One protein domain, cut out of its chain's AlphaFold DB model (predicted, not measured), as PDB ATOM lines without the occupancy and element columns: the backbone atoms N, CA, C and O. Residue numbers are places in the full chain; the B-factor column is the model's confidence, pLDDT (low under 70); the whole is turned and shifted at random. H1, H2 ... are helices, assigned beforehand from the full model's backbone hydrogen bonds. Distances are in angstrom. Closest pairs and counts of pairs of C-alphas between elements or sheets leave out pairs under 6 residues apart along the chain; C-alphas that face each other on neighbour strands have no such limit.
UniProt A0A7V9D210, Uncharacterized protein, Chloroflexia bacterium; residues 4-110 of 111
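What this domain is: This is residues 4 to 110 of the 111 residues of an uncharacterized protein of Chloroflexia bacterium (UniProt A0A7V9D210). Picture a compact head of helices with one long tail: the helical hairpin H1 and H2, the short helices H3 and H4 and the first part of the long helix H5 make the head, and residues 80 to 110 stick out from it as the tail, with H6 near the far end. H3 runs beside H5 and crosses H1, while H4 sits at the corner before H5. The printed part has 107 residues with six named helices, in the order H1 to H6, and no named strand; its class is all helix. It is extended, with a radius of gyration of the C-alphas of 23.7 A, and it spans 78 by 29 by 22 A, the tail making the length.

How they stand to each other: Start at H1, residues 4 to 16, and go on to H2, residues 21 to 37: they form a hairpin and touch at a shallow tilt of 14 degrees, opposite ways, the closest C-alphas being those of Ala 4 and Ala 34, 5.2 A apart. Next look at H3, residues 45 to 53, which touches residues 6 to 10 of H1 about perpendicular, at 76 degrees; the closest C-alphas, of Asn 6 and Gln 45, are 5.2 A apart. H5, residues 62 to 90, is the hub, touching four helices. It touches H3 with its residues 65 to 76 at a shallow tilt of 26 degrees, opposite ways; the closest C-alphas, of Leu 46 and Leu 75, are 6.2 A apart. Its residues 63 to 68 touch residues 22 to 23 of H2 at a steep tilt of 65 degrees, with the closest C-alphas, of Thr 23 and Ile 64, 4.9 A apart. Its residues 67 to 71 touch residues 13 to 14 of H1, where the closest C-alphas, of Leu 14 and Leu 71, are 7.4 A apart. H4, residues 56 to 60, and H5 touch only at the corner, with the closest C-alphas, of Ala 58 and Tyr 65, 5.0 A apart. H6, residues 98 to 108, touches no helix. Every O i to N i+4 pair is within hydrogen-bond range in H1, H2, H3, H4 and H6, and 24 of 25 are in H5.

Where its parts are: Find C-alpha 4 at (95.155, 226.233, 220.208), where H1 begins its 18.5 A; H2 is 24.5 A long, H3 12.5 A and H4 6.2 A. From C-alpha 62 at (95.080, 205.705, 233.677), H5 runs 41.1 A to C-alpha 90. H6 is 15.7 A long and ends at C-alpha 108, (141.141, 204.869, 181.105).

The domain as a whole: The C-alphas farthest apart, of Gln 22 and Lys 110, are 78.6 A from each other. Without residues 80 to 110 the body spans 30 by 26 by 22 A. The printed part has no cut and no long link. The mean pLDDT of the printed part is 89.4, and residues 94 to 96, 98 to 102 and 108 to 110 are under 70.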
ATOM      1  N   ALA A   4      96.599 226.420 220.325       94.94
ATOM      2  CA  ALA A   4      95.155 226.233 220.208       94.94
ATOM      3  C   ALA A   4      94.791 225.381 218.980       94.94
ATOM      4  O   ALA A   4      94.041 224.422 219.103       94.94
ATOM      5  N   GLU A   5      95.403 225.652 217.828       95.62
ATOM      6  CA  GLU A   5      95.236 224.859 216.606       95.62
ATOM      7  C   GLU A   5      95.678 223.403 216.801       95.62
ATOM      8  O   GLU A   5      95.009 222.477 216.346       95.62
ATOM      9  N   ASN A   6      96.808 223.185 217.485       96.12
ATOM     10  CA  ASN A   6      97.273 221.836 217.811       96.12
ATOM     11  C   ASN A   6      96.297 221.119 218.755       96.12
ATOM     12  O   ASN A   6      96.035 219.937 218.552       96.12
ATOM     13  N   MET A   7      95.739 221.817 219.749       95.88
ATOM     14  CA  MET A   7      94.727 221.264 220.655       95.88
ATOM     15  C   MET A   7      93.439 220.885 219.917       95.88
ATOM     16  O   MET A   7      92.920 219.799 220.154       95.88
ATOM     17  N   THR A   8      92.961 221.718 218.986       96.75
ATOM     18  CA  THR A   8      91.791 221.397 218.153       96.75
ATOM     19  C   THR A   8      92.026 220.119 217.350       96.75
ATOM     20  O   THR A   8      91.214 219.203 217.399       96.75
ATOM     21  N   ARG A   9      93.182 219.992 216.685       96.75
ATOM     22  CA  ARG A   9      93.497 218.763 215.936       96.75
ATOM     23  C   ARG A   9      93.627 217.533 216.831       96.75
ATOM     24  O   ARG A   9      93.219 216.447 216.431       96.75
ATOM     25  N   LEU A  10      94.202 217.678 218.026       96.88
ATOM     26  CA  LEU A  10      94.284 216.581 218.994       96.88
ATOM     27  C   LEU A  10      92.888 216.128 219.433       96.88
ATOM     28  O   LEU A  10      92.633 214.929 219.477       96.88
ATOM     29  N   GLN A  11      91.981 217.068 219.699       97.38
ATOM     30  CA  GLN A  11      90.593 216.767 220.034       97.38
ATOM     31  C   GLN A  11      89.909 215.985 218.902       97.38
ATOM     32  O   GLN A  11      89.381 214.903 219.147       97.38
ATOM     33  N   GLU A  12      89.983 216.466 217.658       97.81
ATOM     34  CA  GLU A  12      89.411 215.789 216.483       97.81
ATOM     35  C   GLU A  12      89.948 214.358 216.314       97.81
ATOM     36  O   GLU A  12      89.191 213.423 216.045       97.81
ATOM     37  N   GLN A  13      91.256 214.164 216.510       97.19
ATOM     38  CA  GLN A  13      91.894 212.849 216.430       97.19
ATOM     39  C   GLN A  13      91.475 211.911 217.565       97.19
ATOM     40  O   GLN A  13      91.313 210.716 217.335       97.19
ATOM     41  N   LEU A  14      91.294 212.421 218.782       97.06
ATOM     42  CA  LEU A  14      90.811 211.617 219.905       97.06
ATOM     43  C   LEU A  14      89.342 211.226 219.717       97.06
ATOM     44  O   LEU A  14      88.979 210.079 219.968       97.06
ATOM     45  N   VAL A  15      88.512 212.140 219.207       97.44
ATOM     46  CA  VAL A  15      87.112 211.854 218.867       97.44
ATOM     47  C   VAL A  15      87.026 210.788 217.773       97.44
ATOM     48  O   VAL A  15      86.266 209.831 217.920       97.44
ATOM     49  N   SER A  16      87.830 210.891 216.708       97.00
ATOM     50  CA  SER A  16      87.818 209.892 215.625       97.00
ATOM     51  C   SER A  16      88.266 208.503 216.092       97.00
ATOM     52  O   SER A  16      87.800 207.492 215.570       97.00
ATOM     53  N   ARG A  17      89.115 208.451 217.123       96.00
ATOM     54  CA  ARG A  17      89.577 207.222 217.786       96.00
ATOM     55  C   ARG A  17      88.633 206.698 218.861       96.00
ATOM     56  O   ARG A  17      88.968 205.714 219.509       96.00
ATOM     57  N   GLN A  18      87.481 207.338 219.059       96.50
ATOM     58  CA  GLN A  18      86.523 206.968 220.100       96.50
ATOM     59  C   GLN A  18      87.148 206.977 221.505       96.50
ATOM     60  O   GLN A  18      86.835 206.123 222.341       96.50
ATOM     61  N   ALA A  19      88.031 207.948 221.767       96.69
ATOM     62  CA  ALA A  19      88.586 208.165 223.096       96.69
ATOM     63  C   ALA A  19      87.466 208.359 224.127       96.69
ATOM     64  O   ALA A  19      86.352 208.800 223.815       96.69
ATOM     65  N   LYS A  20      87.757 208.020 225.381       97.31
ATOM     66  CA  LYS A  20      86.752 208.062 226.438       97.31
ATOM     67  C   LYS A  20      86.266 209.497 226.676       97.31
ATOM     68  O   LYS A  20      87.054 210.440 226.577       97.31
ATOM     69  N   PRO A  21      84.992 209.689 227.072       96.94
ATOM     70  CA  PRO A  21      84.425 211.026 227.273       96.94
ATOM     71  C   PRO A  21      85.221 211.900 228.249       96.94
ATOM     72  O   PRO A  21      85.346 213.102 228.043       96.94
ATOM     73  N   GLN A  22      85.807 211.297 229.287       96.31
ATOM     74  CA  GLN A  22      86.656 211.997 230.256       96.31
ATOM     75  C   GLN A  22      87.957 212.543 229.646       96.31
ATOM     76  O   GLN A  22      88.386 213.640 230.000       96.31
ATOM     77  N   THR A  23      88.536 211.833 228.674       97.31
ATOM     78  CA  THR A  23      89.695 212.291 227.901       97.31
ATOM     79  C   THR A  23      89.318 213.502 227.053       97.31
ATOM     80  O   THR A  23      90.012 214.518 227.084       97.31
ATOM     81  N   ILE A  24      88.182 213.436 226.349       97.62
ATOM     82  CA  ILE A  24      87.684 214.550 225.530       97.62
ATOM     83  C   ILE A  24      87.401 215.781 226.398       97.62
ATOM     84  O   ILE A  24      87.892 216.863 226.097       97.62
ATOM     85  N   ALA A  25      86.715 215.607 227.531       97.06
ATOM     86  CA  ALA A  25      86.410 216.699 228.453       97.06
ATOM     87  C   ALA A  25      87.675 217.380 229.006       97.06
ATOM     88  O   ALA A  25      87.724 218.606 229.145       97.06
ATOM     89  N   MET A  26      88.719 216.600 229.303       96.62
ATOM     90  CA  MET A  26      90.012 217.150 229.704       96.62
ATOM     91  C   MET A  26      90.627 217.986 228.575       96.62
ATOM     92  O   MET A  26      91.065 219.111 228.816       96.62
ATOM     93  N   VAL A  27      90.657 217.462 227.350       96.75
ATOM     94  CA  VAL A  27      91.227 218.179 226.201       96.75
ATOM     95  C   VAL A  27      90.444 219.457 225.907       96.75
ATOM     96  O   VAL A  27      91.067 220.500 225.718       96.75
ATOM     97  N   ASP A  28      89.114 219.432 225.984       97.50
ATOM     98  CA  ASP A  28      88.255 220.609 225.806       97.50
ATOM     99  C   ASP A  28      88.558 221.711 226.829       97.50
ATOM    100  O   ASP A  28      88.656 222.894 226.483       97.50
ATOM    101  N   LYS A  29      88.781 221.333 228.094       96.69
ATOM    102  CA  LYS A  29      89.194 222.265 229.152       96.69
ATOM    103  C   LYS A  29      90.511 222.962 228.794       96.69
ATOM    104  O   LYS A  29      90.612 224.187 228.906       96.69
ATOM    105  N   TYR A  30      91.517 222.204 228.359       95.38
ATOM    106  CA  TYR A  30      92.821 222.761 227.983       95.38
ATOM    107  C   TYR A  30      92.786 223.538 226.664       95.38
ATOM    108  O   TYR A  30      93.491 224.541 226.537       95.38
ATOM    109  N   LEU A  31      91.943 223.136 225.714       95.94
ATOM    110  CA  LEU A  31      91.686 223.869 224.478       95.94
ATOM    111  C   LEU A  31      91.080 225.242 224.782       95.94
ATOM    112  O   LEU A  31      91.593 226.253 224.306       95.94
ATOM    113  N   SER A  32      90.052 225.298 225.634       96.00
ATOM    114  CA  SER A  32      89.441 226.564 226.050       96.00
ATOM    115  C   SER A  32      90.453 227.480 226.746       96.00
ATOM    116  O   SER A  32      90.492 228.684 226.484       96.00
ATOM    117  N   LEU A  33      91.333 226.921 227.587       94.06
ATOM    118  CA  LEU A  33      92.417 227.684 228.209       94.06
ATOM    119  C   LEU A  33      93.407 228.223 227.166       94.06
ATOM    120  O   LEU A  33      93.746 229.404 227.201       94.06
ATOM    121  N   ALA A  34      93.843 227.389 226.219       92.62
ATOM    122  CA  ALA A  34      94.768 227.787 225.160       92.62
ATOM    123  C   ALA A  34      94.191 228.901 224.272       92.62
ATOM    124  O   ALA A  34      94.902 229.851 223.944       92.62
ATOM    125  N   GLN A  35      92.901 228.816 223.935       93.38
ATOM    126  CA  GLN A  35      92.187 229.854 223.188       93.38
ATOM    127  C   GLN A  35      92.149 231.180 223.955       93.38
ATOM    128  O   GLN A  35      92.388 232.232 223.368       93.38
ATOM    129  N   ARG A  36      91.906 231.142 225.273       93.81
ATOM    130  CA  ARG A  36      91.875 232.347 226.119       93.81
ATOM    131  C   ARG A  36      93.236 233.019 226.265       93.81
ATOM    132  O   ARG A  36      93.289 234.240 226.327       93.81
ATOM    133  N   MET A  37      94.323 232.249 226.334       88.88
ATOM    134  CA  MET A  37      95.664 232.829 226.468       88.88
ATOM    135  C   MET A  37      96.174 233.494 225.179       88.88
ATOM    136  O   MET A  37      97.125 234.265 225.247       88.88
ATOM    137  N   GLY A  38      95.570 233.216 224.017       77.81
ATOM    138  CA  GLY A  38      95.846 233.957 222.778       77.81
ATOM    139  C   GLY A  38      97.280 233.830 222.242       77.81
ATOM    140  O   GLY A  38      97.799 234.766 221.637       77.81
ATOM    141  N   GLY A  39      97.945 232.693 222.472       83.19
ATOM    142  CA  GLY A  39      99.342 232.483 222.081       83.19
ATOM    143  C   GLY A  39      99.523 232.074 220.614       83.19
ATOM    144  O   GLY A  39      98.935 231.093 220.165       83.19
ATOM    145  N   ASN A  40     100.418 232.767 219.903       86.44
ATOM    146  CA  ASN A  40     100.784 232.471 218.506       86.44
ATOM    147  C   ASN A  40     102.087 231.674 218.355       86.44
ATOM    148  O   ASN A  40     102.536 231.426 217.236       86.44
ATOM    149  N   GLU A  41     102.701 231.263 219.463       88.25
ATOM    150  CA  GLU A  41     103.944 230.498 219.429       88.25
ATOM    151  C   GLU A  41     103.769 229.188 218.659       88.25
ATOM    152  O   GLU A  41     102.889 228.367 218.947       88.25
ATOM    153  N   HIS A  42     104.633 228.986 217.667       92.38
ATOM    154  CA  HIS A  42     104.639 227.765 216.885       92.38
ATOM    155  C   HIS A  42     105.181 226.597 217.706       92.38
ATOM    156  O   HIS A  42     106.276 226.651 218.262       92.38
ATOM    157  N   THR A  43     104.424 225.505 217.733       93.06
ATOM    158  CA  THR A  43     104.828 224.264 218.396       93.06
ATOM    159  C   THR A  43     104.343 223.055 217.606       93.06
ATOM    160  O   THR A  43     103.421 223.153 216.790       93.06
ATOM    161  N   SER A  44     104.975 221.904 217.835       93.94
ATOM    162  CA  SER A  44     104.541 220.641 217.248       93.94
ATOM    163  C   SER A  44     103.390 220.034 218.045       93.94
ATOM    164  O   SER A  44     103.324 220.162 219.271       93.94
ATOM    165  N   GLN A  45     102.514 219.320 217.342       94.81
ATOM    166  CA  GLN A  45     101.375 218.627 217.935       94.81
ATOM    167  C   GLN A  45     101.807 217.615 219.009       94.81
ATOM    168  O   GLN A  45     101.252 217.606 220.106       94.81
ATOM    169  N   LEU A  46     102.872 216.850 218.743       95.94
ATOM    170  CA  LEU A  46     103.461 215.907 219.697       95.94
ATOM    171  C   LEU A  46     103.901 216.588 221.002       95.94
ATOM    172  O   LEU A  46     103.620 216.087 222.085       95.94
ATOM    173  N   ARG A  47     104.540 217.765 220.931       95.50
ATOM    174  CA  ARG A  47     104.951 218.495 222.143       95.50
ATOM    175  C   ARG A  47     103.753 218.966 222.963       95.50
ATOM    176  O   ARG A  47     103.841 219.012 224.188       95.50
ATOM    177  N   VAL A  48     102.653 219.343 222.309       96.06
ATOM    178  CA  VAL A  48     101.408 219.709 223.005       96.06
ATOM    179  C   VAL A  48     100.813 218.488 223.703       96.06
ATOM    180  O   VAL A  48     100.484 218.574 224.885       96.06
ATOM    181  N   LEU A  49     100.762 217.342 223.021       97.12
ATOM    182  CA  LEU A  49     100.281 216.086 223.592       97.12
ATOM    183  C   LEU A  49     101.120 215.632 224.797       97.12
ATOM    184  O   LEU A  49     100.574 215.348 225.856       97.12
ATOM    185  N   GLN A  50     102.447 215.678 224.691       96.44
ATOM    186  CA  GLN A  50     103.354 215.346 225.796       96.44
ATOM    187  C   GLN A  50     103.162 216.246 227.020       96.44
ATOM    188  O   GLN A  50     103.326 215.808 228.159       96.44
ATOM    189  N   ARG A  51     102.803 217.519 226.809       95.25
ATOM    190  CA  ARG A  51     102.434 218.421 227.908       95.25
ATOM    191  C   ARG A  51     101.095 218.031 228.531       95.25
ATOM    192  O   ARG A  51     101.004 218.044 229.753       95.25
ATOM    193  N   LEU A  52     100.098 217.652 227.728       95.38
ATOM    194  CA  LEU A  52      98.814 217.140 228.227       95.38
ATOM    195  C   LEU A  52      98.990 215.869 229.063       95.38
ATOM    196  O   LEU A  52      98.409 215.771 230.135       95.38
ATOM    197  N   MET A  53      99.833 214.930 228.631       96.62
ATOM    198  CA  MET A  53     100.091 213.691 229.377       96.62
ATOM    199  C   MET A  53     100.744 213.928 230.745       96.62
ATOM    200  O   MET A  53     100.601 213.114 231.651       96.62
ATOM    201  N   ARG A  54     101.449 215.054 230.915       96.31
ATOM    202  CA  ARG A  54     102.045 215.472 232.195       96.31
ATOM    203  C   ARG A  54     101.080 216.260 233.080       96.31
ATOM    204  O   ARG A  54     101.453 216.628 234.194       96.31
ATOM    205  N   ALA A  55      99.878 216.565 232.598       95.31
ATOM    206  CA  ALA A  55      98.884 217.258 233.396       95.31
ATOM    207  C   ALA A  55      98.420 216.380 234.575       95.31
ATOM    208  O   ALA A  55      98.346 215.156 234.436       95.31
ATOM    209  N   PRO A  56      98.057 216.985 235.720       94.06
ATOM    210  CA  PRO A  56      97.590 216.243 236.889       94.06
ATOM    211  C   PRO A  56      96.407 215.312 236.600       94.06
ATOM    212  O   PRO A  56      96.321 214.245 237.196       94.06
ATOM    213  N   GLU A  57      95.502 215.707 235.708       93.44
ATOM    214  CA  GLU A  57      94.341 214.921 235.295       93.44
ATOM    215  C   GLU A  57      94.755 213.623 234.588       93.44
ATOM    216  O   GLU A  57      94.295 212.553 234.976       93.44
ATOM    217  N   ALA A  58      95.686 213.694 233.632       94.31
ATOM    218  CA  ALA A  58      96.220 212.508 232.958       94.31
ATOM    219  C   ALA A  58      97.072 211.641 233.896       94.31
ATOM    220  O   ALA A  58      97.020 210.421 233.825       94.31
ATOM    221  N   ALA A  59      97.822 212.251 234.818       92.62
ATOM    222  CA  ALA A  59      98.640 211.509 235.779       92.62
ATOM    223  C   ALA A  59      97.811 210.717 236.808       92.62
ATOM    224  O   ALA A  59      98.313 209.760 237.396       92.62
ATOM    225  N   LYS A  60      96.561 211.128 237.063       95.06
ATOM    226  CA  LYS A  60      95.670 210.512 238.061       95.06
ATOM    227  C   LYS A  60      94.661 209.533 237.467       95.06
ATOM    228  O   LYS A  60      94.084 208.755 238.222       95.06
ATOM    229  N   ASP A  61      94.444 209.569 236.157       96.31
ATOM    230  CA  ASP A  61      93.499 208.701 235.458       96.31
ATOM    231  C   ASP A  61      94.221 207.917 234.358       96.31
ATOM    232  O   ASP A  61      94.572 208.441 233.299       96.31
ATOM    233  N   THR A  62      94.415 206.623 234.610       95.56
ATOM    234  CA  THR A  62      95.080 205.705 233.677       95.56
ATOM    235  C   THR A  62      94.346 205.580 232.350       95.56
ATOM    236  O   THR A  62      94.975 205.333 231.327       95.56
ATOM    237  N   THR A  63      93.032 205.776 232.332       96.62
ATOM    238  CA  THR A  63      92.240 205.708 231.105       96.62
ATOM    239  C   THR A  63      92.541 206.902 230.210       96.62
ATOM    240  O   THR A  63      92.787 206.727 229.021       96.62
ATOM    241  N   ILE A  64      92.582 208.105 230.794       97.19
ATOM    242  CA  ILE A  64      92.991 209.320 230.078       97.19
ATOM    243  C   ILE A  64      94.416 209.153 229.563       97.19
ATOM    244  O   ILE A  64      94.687 209.413 228.393       97.19
ATOM    245  N   TYR A  65      95.325 208.692 230.423       97.19
ATOM    246  CA  TYR A  65      96.709 208.468 230.032       97.19
ATOM    247  C   TYR A  65      96.824 207.503 228.847       97.19
ATOM    248  O   TYR A  65      97.519 207.816 227.885       97.19
ATOM    249  N   ASN A  66      96.116 206.372 228.882       97.31
ATOM    250  CA  ASN A  66      96.155 205.366 227.820       97.31
ATOM    251  C   ASN A  66      95.629 205.904 226.482       97.31
ATOM    252  O   ASN A  66      96.254 205.666 225.449       97.31
ATOM    253  N   ASP A  67      94.524 206.658 226.488       97.62
ATOM    254  CA  ASP A  67      93.990 207.284 225.272       97.62
ATOM    255  C   ASP A  67      95.001 208.273 224.660       97.62
ATOM    256  O   ASP A  67      95.209 208.296 223.444       97.62
ATOM    257  N   LEU A  68      95.659 209.079 225.504       97.56
ATOM    258  CA  LEU A  68      96.691 210.021 225.066       97.56
ATOM    259  C   LEU A  68      97.957 209.301 224.575       97.56
ATOM    260  O   LEU A  68      98.503 209.689 223.544       97.56
ATOM    261  N   ALA A  69      98.391 208.239 225.256       97.25
ATOM    262  CA  ALA A  69      99.559 207.440 224.883       97.25
ATOM    263  C   ALA A  69      99.361 206.731 223.534       97.25
ATOM    264  O   ALA A  69     100.249 206.753 222.684       97.25
ATOM    265  N   GLY A  70      98.167 206.182 223.279       97.06
ATOM    266  CA  GLY A  70      97.848 205.580 221.980       97.06
ATOM    267  C   GLY A  70      97.851 206.594 220.829       97.06
ATOM    268  O   GLY A  70      98.109 206.244 219.674       97.06
ATOM    269  N   LEU A  71      97.572 207.872 221.108       97.12
ATOM    270  CA  LEU A  71      97.748 208.941 220.126       97.12
ATOM    271  C   LEU A  71      99.217 209.363 219.988       97.12
ATOM    272  O   LEU A  71      99.654 209.637 218.869       97.12
ATOM    273  N   GLU A  72      99.972 209.385 221.087       97.06
ATOM    274  CA  GLU A  72     101.402 209.712 221.099       97.06
ATOM    275  C   GLU A  72     102.185 208.767 220.196       97.06
ATOM    276  O   GLU A  72     102.898 209.241 219.315       97.06
ATOM    277  N   GLU A  73     101.964 207.459 220.330       96.75
ATOM    278  CA  GLU A  73     102.632 206.435 219.523       96.75
ATOM    279  C   GLU A  73     102.436 206.663 218.018       96.75
ATOM    280  O   GLU A  73     103.376 206.560 217.230       96.75
ATOM    281  N   VAL A  74     101.233 207.065 217.598       95.81
ATOM    282  CA  VAL A  74     100.971 207.345 216.180       95.81
ATOM    283  C   VAL A  74     101.658 208.624 215.713       95.81
ATOM    284  O   VAL A  74     102.194 208.662 214.605       95.81
ATOM    285  N   LEU A  75     101.660 209.678 216.531       95.19
ATOM    286  CA  LEU A  75     102.351 210.921 216.182       95.19
ATOM    287  C   LEU A  75     103.872 210.730 216.134       95.19
ATOM    288  O   LEU A  75     104.524 211.310 215.261       95.19
ATOM    289  N   ASP A  76     104.431 209.917 217.029       95.44
ATOM    290  CA  ASP A  76     105.848 209.559 217.006       95.44
ATOM    291  C   ASP A  76     106.190 208.680 215.798       95.44
ATOM    292  O   ASP A  76     107.156 208.985 215.098       95.44
ATOM    293  N   GLY A  77     105.352 207.699 215.448       94.06
ATOM    294  CA  GLY A  77     105.529 206.895 214.234       94.06
ATOM    295  C   GLY A  77     105.564 207.743 212.958       94.06
ATOM    296  O   GLY A  77     106.466 207.594 212.130       94.06
ATOM    297  N   ILE A  78     104.650 208.713 212.831       92.69
ATOM    298  CA  ILE A  78     104.647 209.677 211.717       92.69
ATOM    299  C   ILE A  78     105.922 210.531 211.732       92.69
ATOM    300  O   ILE A  78     106.500 210.816 210.680       92.69
ATOM    301  N   ARG A  79     106.386 210.974 212.907       92.81
ATOM    302  CA  ARG A  79     107.625 211.761 213.029       92.81
ATOM    303  C   ARG A  79     108.834 210.962 212.538       92.81
ATOM    304  O   ARG A  79     109.666 211.508 211.817       92.81
ATOM    305  N   GLU A  80     108.929 209.697 212.927       91.88
ATOM    306  CA  GLU A  80     110.013 208.795 212.537       91.88
ATOM    307  C   GLU A  80     109.981 208.443 211.051       91.88
ATOM    308  O   GLU A  80     111.023 208.418 210.401       91.88
ATOM    309  N   GLU A  81     108.800 208.202 210.481       92.62
ATOM    310  CA  GLU A  81     108.631 208.019 209.037       92.62
ATOM    311  C   GLU A  81     109.120 209.246 208.259       92.62
ATOM    312  O   GLU A  81     110.004 209.124 207.413       92.62
ATOM    313  N   ASN A  82     108.664 210.442 208.634       89.88
ATOM    314  CA  ASN A  82     109.113 211.688 208.009       89.88
ATOM    315  C   ASN A  82     110.628 211.912 208.145       89.88
ATOM    316  O   ASN A  82     111.257 212.467 207.243       89.88
ATOM    317  N   ALA A  83     111.227 211.526 209.275       88.31
ATOM    318  CA  ALA A  83     112.672 211.618 209.470       88.31
ATOM    319  C   ALA A  83     113.424 210.661 208.532       88.31
ATOM    320  O   ALA A  83     114.361 211.087 207.857       88.31
ATOM    321  N   ARG A  84     112.964 209.407 208.423       89.69
ATOM    322  CA  ARG A  84     113.525 208.407 207.502       89.69
ATOM    323  C   ARG A  84     113.403 208.834 206.043       89.69
ATOM    324  O   ARG A  84     114.349 208.671 205.280       89.69
ATOM    325  N   GLU A  85     112.273 209.414 205.645       85.19
ATOM    326  CA  GLU A  85     112.098 209.938 204.288       85.19
ATOM    327  C   GLU A  85     113.077 211.073 203.978       85.19
ATOM    328  O   GLU A  85     113.687 211.085 202.908       85.19
ATOM    329  N   ARG A  86     113.276 212.006 204.917       83.62
ATOM    330  CA  ARG A  86     114.251 213.098 204.759       83.62
ATOM    331  C   ARG A  86     115.672 212.569 204.630       83.62
ATOM    332  O   ARG A  86     116.378 212.970 203.712       83.62
ATOM    333  N   GLU A  87     116.059 211.625 205.480       84.44
ATOM    334  CA  GLU A  87     117.366 210.975 205.396       84.44
ATOM    335  C   GLU A  87     117.540 210.232 204.061       84.44
ATOM    336  O   GLU A  87     118.586 210.327 203.419       84.44
ATOM    337  N   ALA A  88     116.504 209.539 203.582       83.69
ATOM    338  CA  ALA A  88     116.533 208.865 202.289       83.69
ATOM    339  C   ALA A  88     116.658 209.851 201.116       83.69
ATOM    340  O   ALA A  88     117.312 209.524 200.128       83.69
ATOM    341  N   LEU A  89     116.045 211.040 201.209       79.94
ATOM    342  CA  LEU A  89     116.183 212.127 200.234       79.94
ATOM    343  C   LEU A  89     117.598 212.712 200.224       79.94
ATOM    344  O   LEU A  89     118.165 212.894 199.148       79.94
ATOM    345  N   GLU A  90     118.163 212.982 201.399       78.44
ATOM    346  CA  GLU A  90     119.520 213.520 201.553       78.44
ATOM    347  C   GLU A  90     120.585 212.527 201.075       78.44
ATOM    348  O   GLU A  90     121.552 212.915 200.421       78.44
ATOM    349  N   ASN A  91     120.362 211.231 201.303       78.75
ATOM    350  CA  ASN A  91     121.237 210.157 200.840       78.75
ATOM    351  C   ASN A  91     121.016 209.758 199.372       78.75
ATOM    352  O   ASN A  91     121.664 208.823 198.888       78.75
ATOM    353  N   ARG A  92     120.131 210.440 198.622       73.56
ATOM    354  CA  ARG A  92     119.985 210.160 197.187       73.56
ATOM    355  C   ARG A  92     121.305 210.472 196.483       73.56
ATOM    356  O   ARG A  92     121.786 211.604 196.559       73.56
ATOM    357  N   PRO A  93     121.891 209.507 195.750       72.62
ATOM    358  CA  PRO A  93     123.129 209.753 195.036       72.62
ATOM    359  C   PRO A  93     122.908 210.867 194.014       72.62
ATOM    360  O   PRO A  93     122.122 210.724 193.075       72.62
ATOM    361  N   ILE A  94     123.623 211.981 194.195       65.94
ATOM    362  CA  ILE A  94     123.607 213.094 193.250       65.94
ATOM    363  C   ILE A  94     124.086 212.547 191.897       65.94
ATOM    364  O   ILE A  94     125.190 211.989 191.823       65.94
ATOM    365  N   PRO A  95     123.289 212.669 190.815       67.81
ATOM    366  CA  PRO A  95     123.680 212.171 189.507       67.81
ATOM    367  C   PRO A  95     125.034 212.758 189.105       67.81
ATOM    368  O   PRO A  95     125.194 213.975 188.989       67.81
ATOM    369  N   LYS A  96     126.032 211.891 188.895       66.56
ATOM    370  CA  LYS A  96     127.365 212.332 188.467       66.56
ATOM    371  C   LYS A  96     127.237 213.088 187.146       66.56
ATOM    372  O   LYS A  96     126.629 212.596 186.194       66.56
ATOM    373  N   THR A  97     127.826 214.278 187.071       73.56
ATOM    374  CA  THR A  97     127.745 215.124 185.873       73.56
ATOM    375  C   THR A  97     128.402 214.441 184.665       73.56
ATOM    376  O   THR A  97     129.351 213.665 184.803       73.56
ATOM    377  N   LYS A  98     127.952 214.752 183.438       66.94
ATOM    378  CA  LYS A  98     128.553 214.220 182.190       66.94
ATOM    379  C   LYS A  98     130.070 214.471 182.095       66.94
ATOM    380  O   LYS A  98     130.773 213.698 181.445       66.94
ATOM    381  N   LYS A  99     130.578 215.520 182.756       68.44
ATOM    382  CA  LYS A  99     132.013 215.840 182.845       68.44
ATOM    383  C   LYS A  99     132.801 214.743 183.575       68.44
ATOM    384  O   LYS A  99     133.826 214.310 183.055       68.44
ATOM    385  N   PHE A 100     132.269 214.213 184.681       69.44
ATOM    386  CA  PHE A 100     132.896 213.128 185.451       69.44
ATOM    387  C   PHE A 100     133.118 211.868 184.596       69.44
ATOM    388  O   PHE A 100     134.190 211.266 184.623       69.44
ATOM    389  N   TYR A 101     132.137 211.492 183.771       67.56
ATOM    390  CA  TYR A 101     132.264 210.334 182.878       67.56
ATOM    391  C   TYR A 101     133.253 210.563 181.725       67.56
ATOM    392  O   TYR A 101     133.951 209.625 181.333       67.56
ATOM    393  N   LYS A 102     133.350 211.791 181.193       68.81
ATOM    394  CA  LYS A 102     134.342 212.136 180.158       68.81
ATOM    395  C   LYS A 102     135.771 212.060 180.697       68.81
ATOM    396  O   LYS A 102     136.620 211.454 180.052       68.81
ATOM    397  N   GLU A 103     136.024 212.604 181.885       72.50
ATOM    398  CA  GLU A 103     137.345 212.546 182.526       72.50
ATOM    399  C   GLU A 103     137.742 211.111 182.895       72.50
ATOM    400  O   GLU A 103     138.893 210.721 182.702       72.50
ATOM    401  N   GLN A 104     136.791 210.284 183.344       71.88
ATOM    402  CA  GLN A 104     137.075 208.882 183.650       71.88
ATOM    403  C   GLN A 104     137.398 208.062 182.389       71.88
ATOM    404  O   GLN A 104     138.326 207.255 182.407       71.88
ATOM    405  N   LYS A 105     136.688 208.297 181.272       70.19
ATOM    406  CA  LYS A 105     137.025 207.683 179.974       70.19
ATOM    407  C   LYS A 105     138.397 208.136 179.469       70.19
ATOM    408  O   LYS A 105     139.171 207.298 179.025       70.19
ATOM    409  N   ALA A 106     138.722 209.423 179.594       71.19
ATOM    410  CA  ALA A 106     140.023 209.954 179.191       71.19
ATOM    411  C   ALA A 106     141.181 209.394 180.037       71.19
ATOM    412  O   ALA A 106     142.260 209.150 179.506       71.19
ATOM    413  N   ARG A 107     140.965 209.148 181.338       71.50
ATOM    414  CA  ARG A 107     141.951 208.483 182.210       71.50
ATOM    415  C   ARG A 107     142.140 207.005 181.865       71.50
ATOM    416  O   ARG A 107     143.270 206.543 181.871       71.50
ATOM    417  N   LYS A 108     141.066 206.284 181.519       66.44
ATOM    418  CA  LYS A 108     141.141 204.869 181.105       66.44
ATOM    419  C   LYS A 108     141.769 204.648 179.724       66.44
ATOM    420  O   LYS A 108     142.230 203.553 179.470       66.44
ATOM    421  N   GLN A 109     141.767 205.652 178.843       66.81
ATOM    422  CA  GLN A 109     142.408 205.575 177.518       66.81
ATOM    423  C   GLN A 109     143.897 205.952 177.530       66.81
ATOM    424  O   GLN A 109     144.569 205.796 176.517       66.81
ATOM    425  N   LYS A 110     144.399 206.500 178.642       57.66
ATOM    426  CA  LYS A 110     145.811 206.877 178.820       57.66
ATOM    427  C   LYS A 110     146.616 205.845 179.626       57.66
ATOM    428  O   LYS A 110     147.770 206.118 179.940       57.66
TER     429      LYS A 110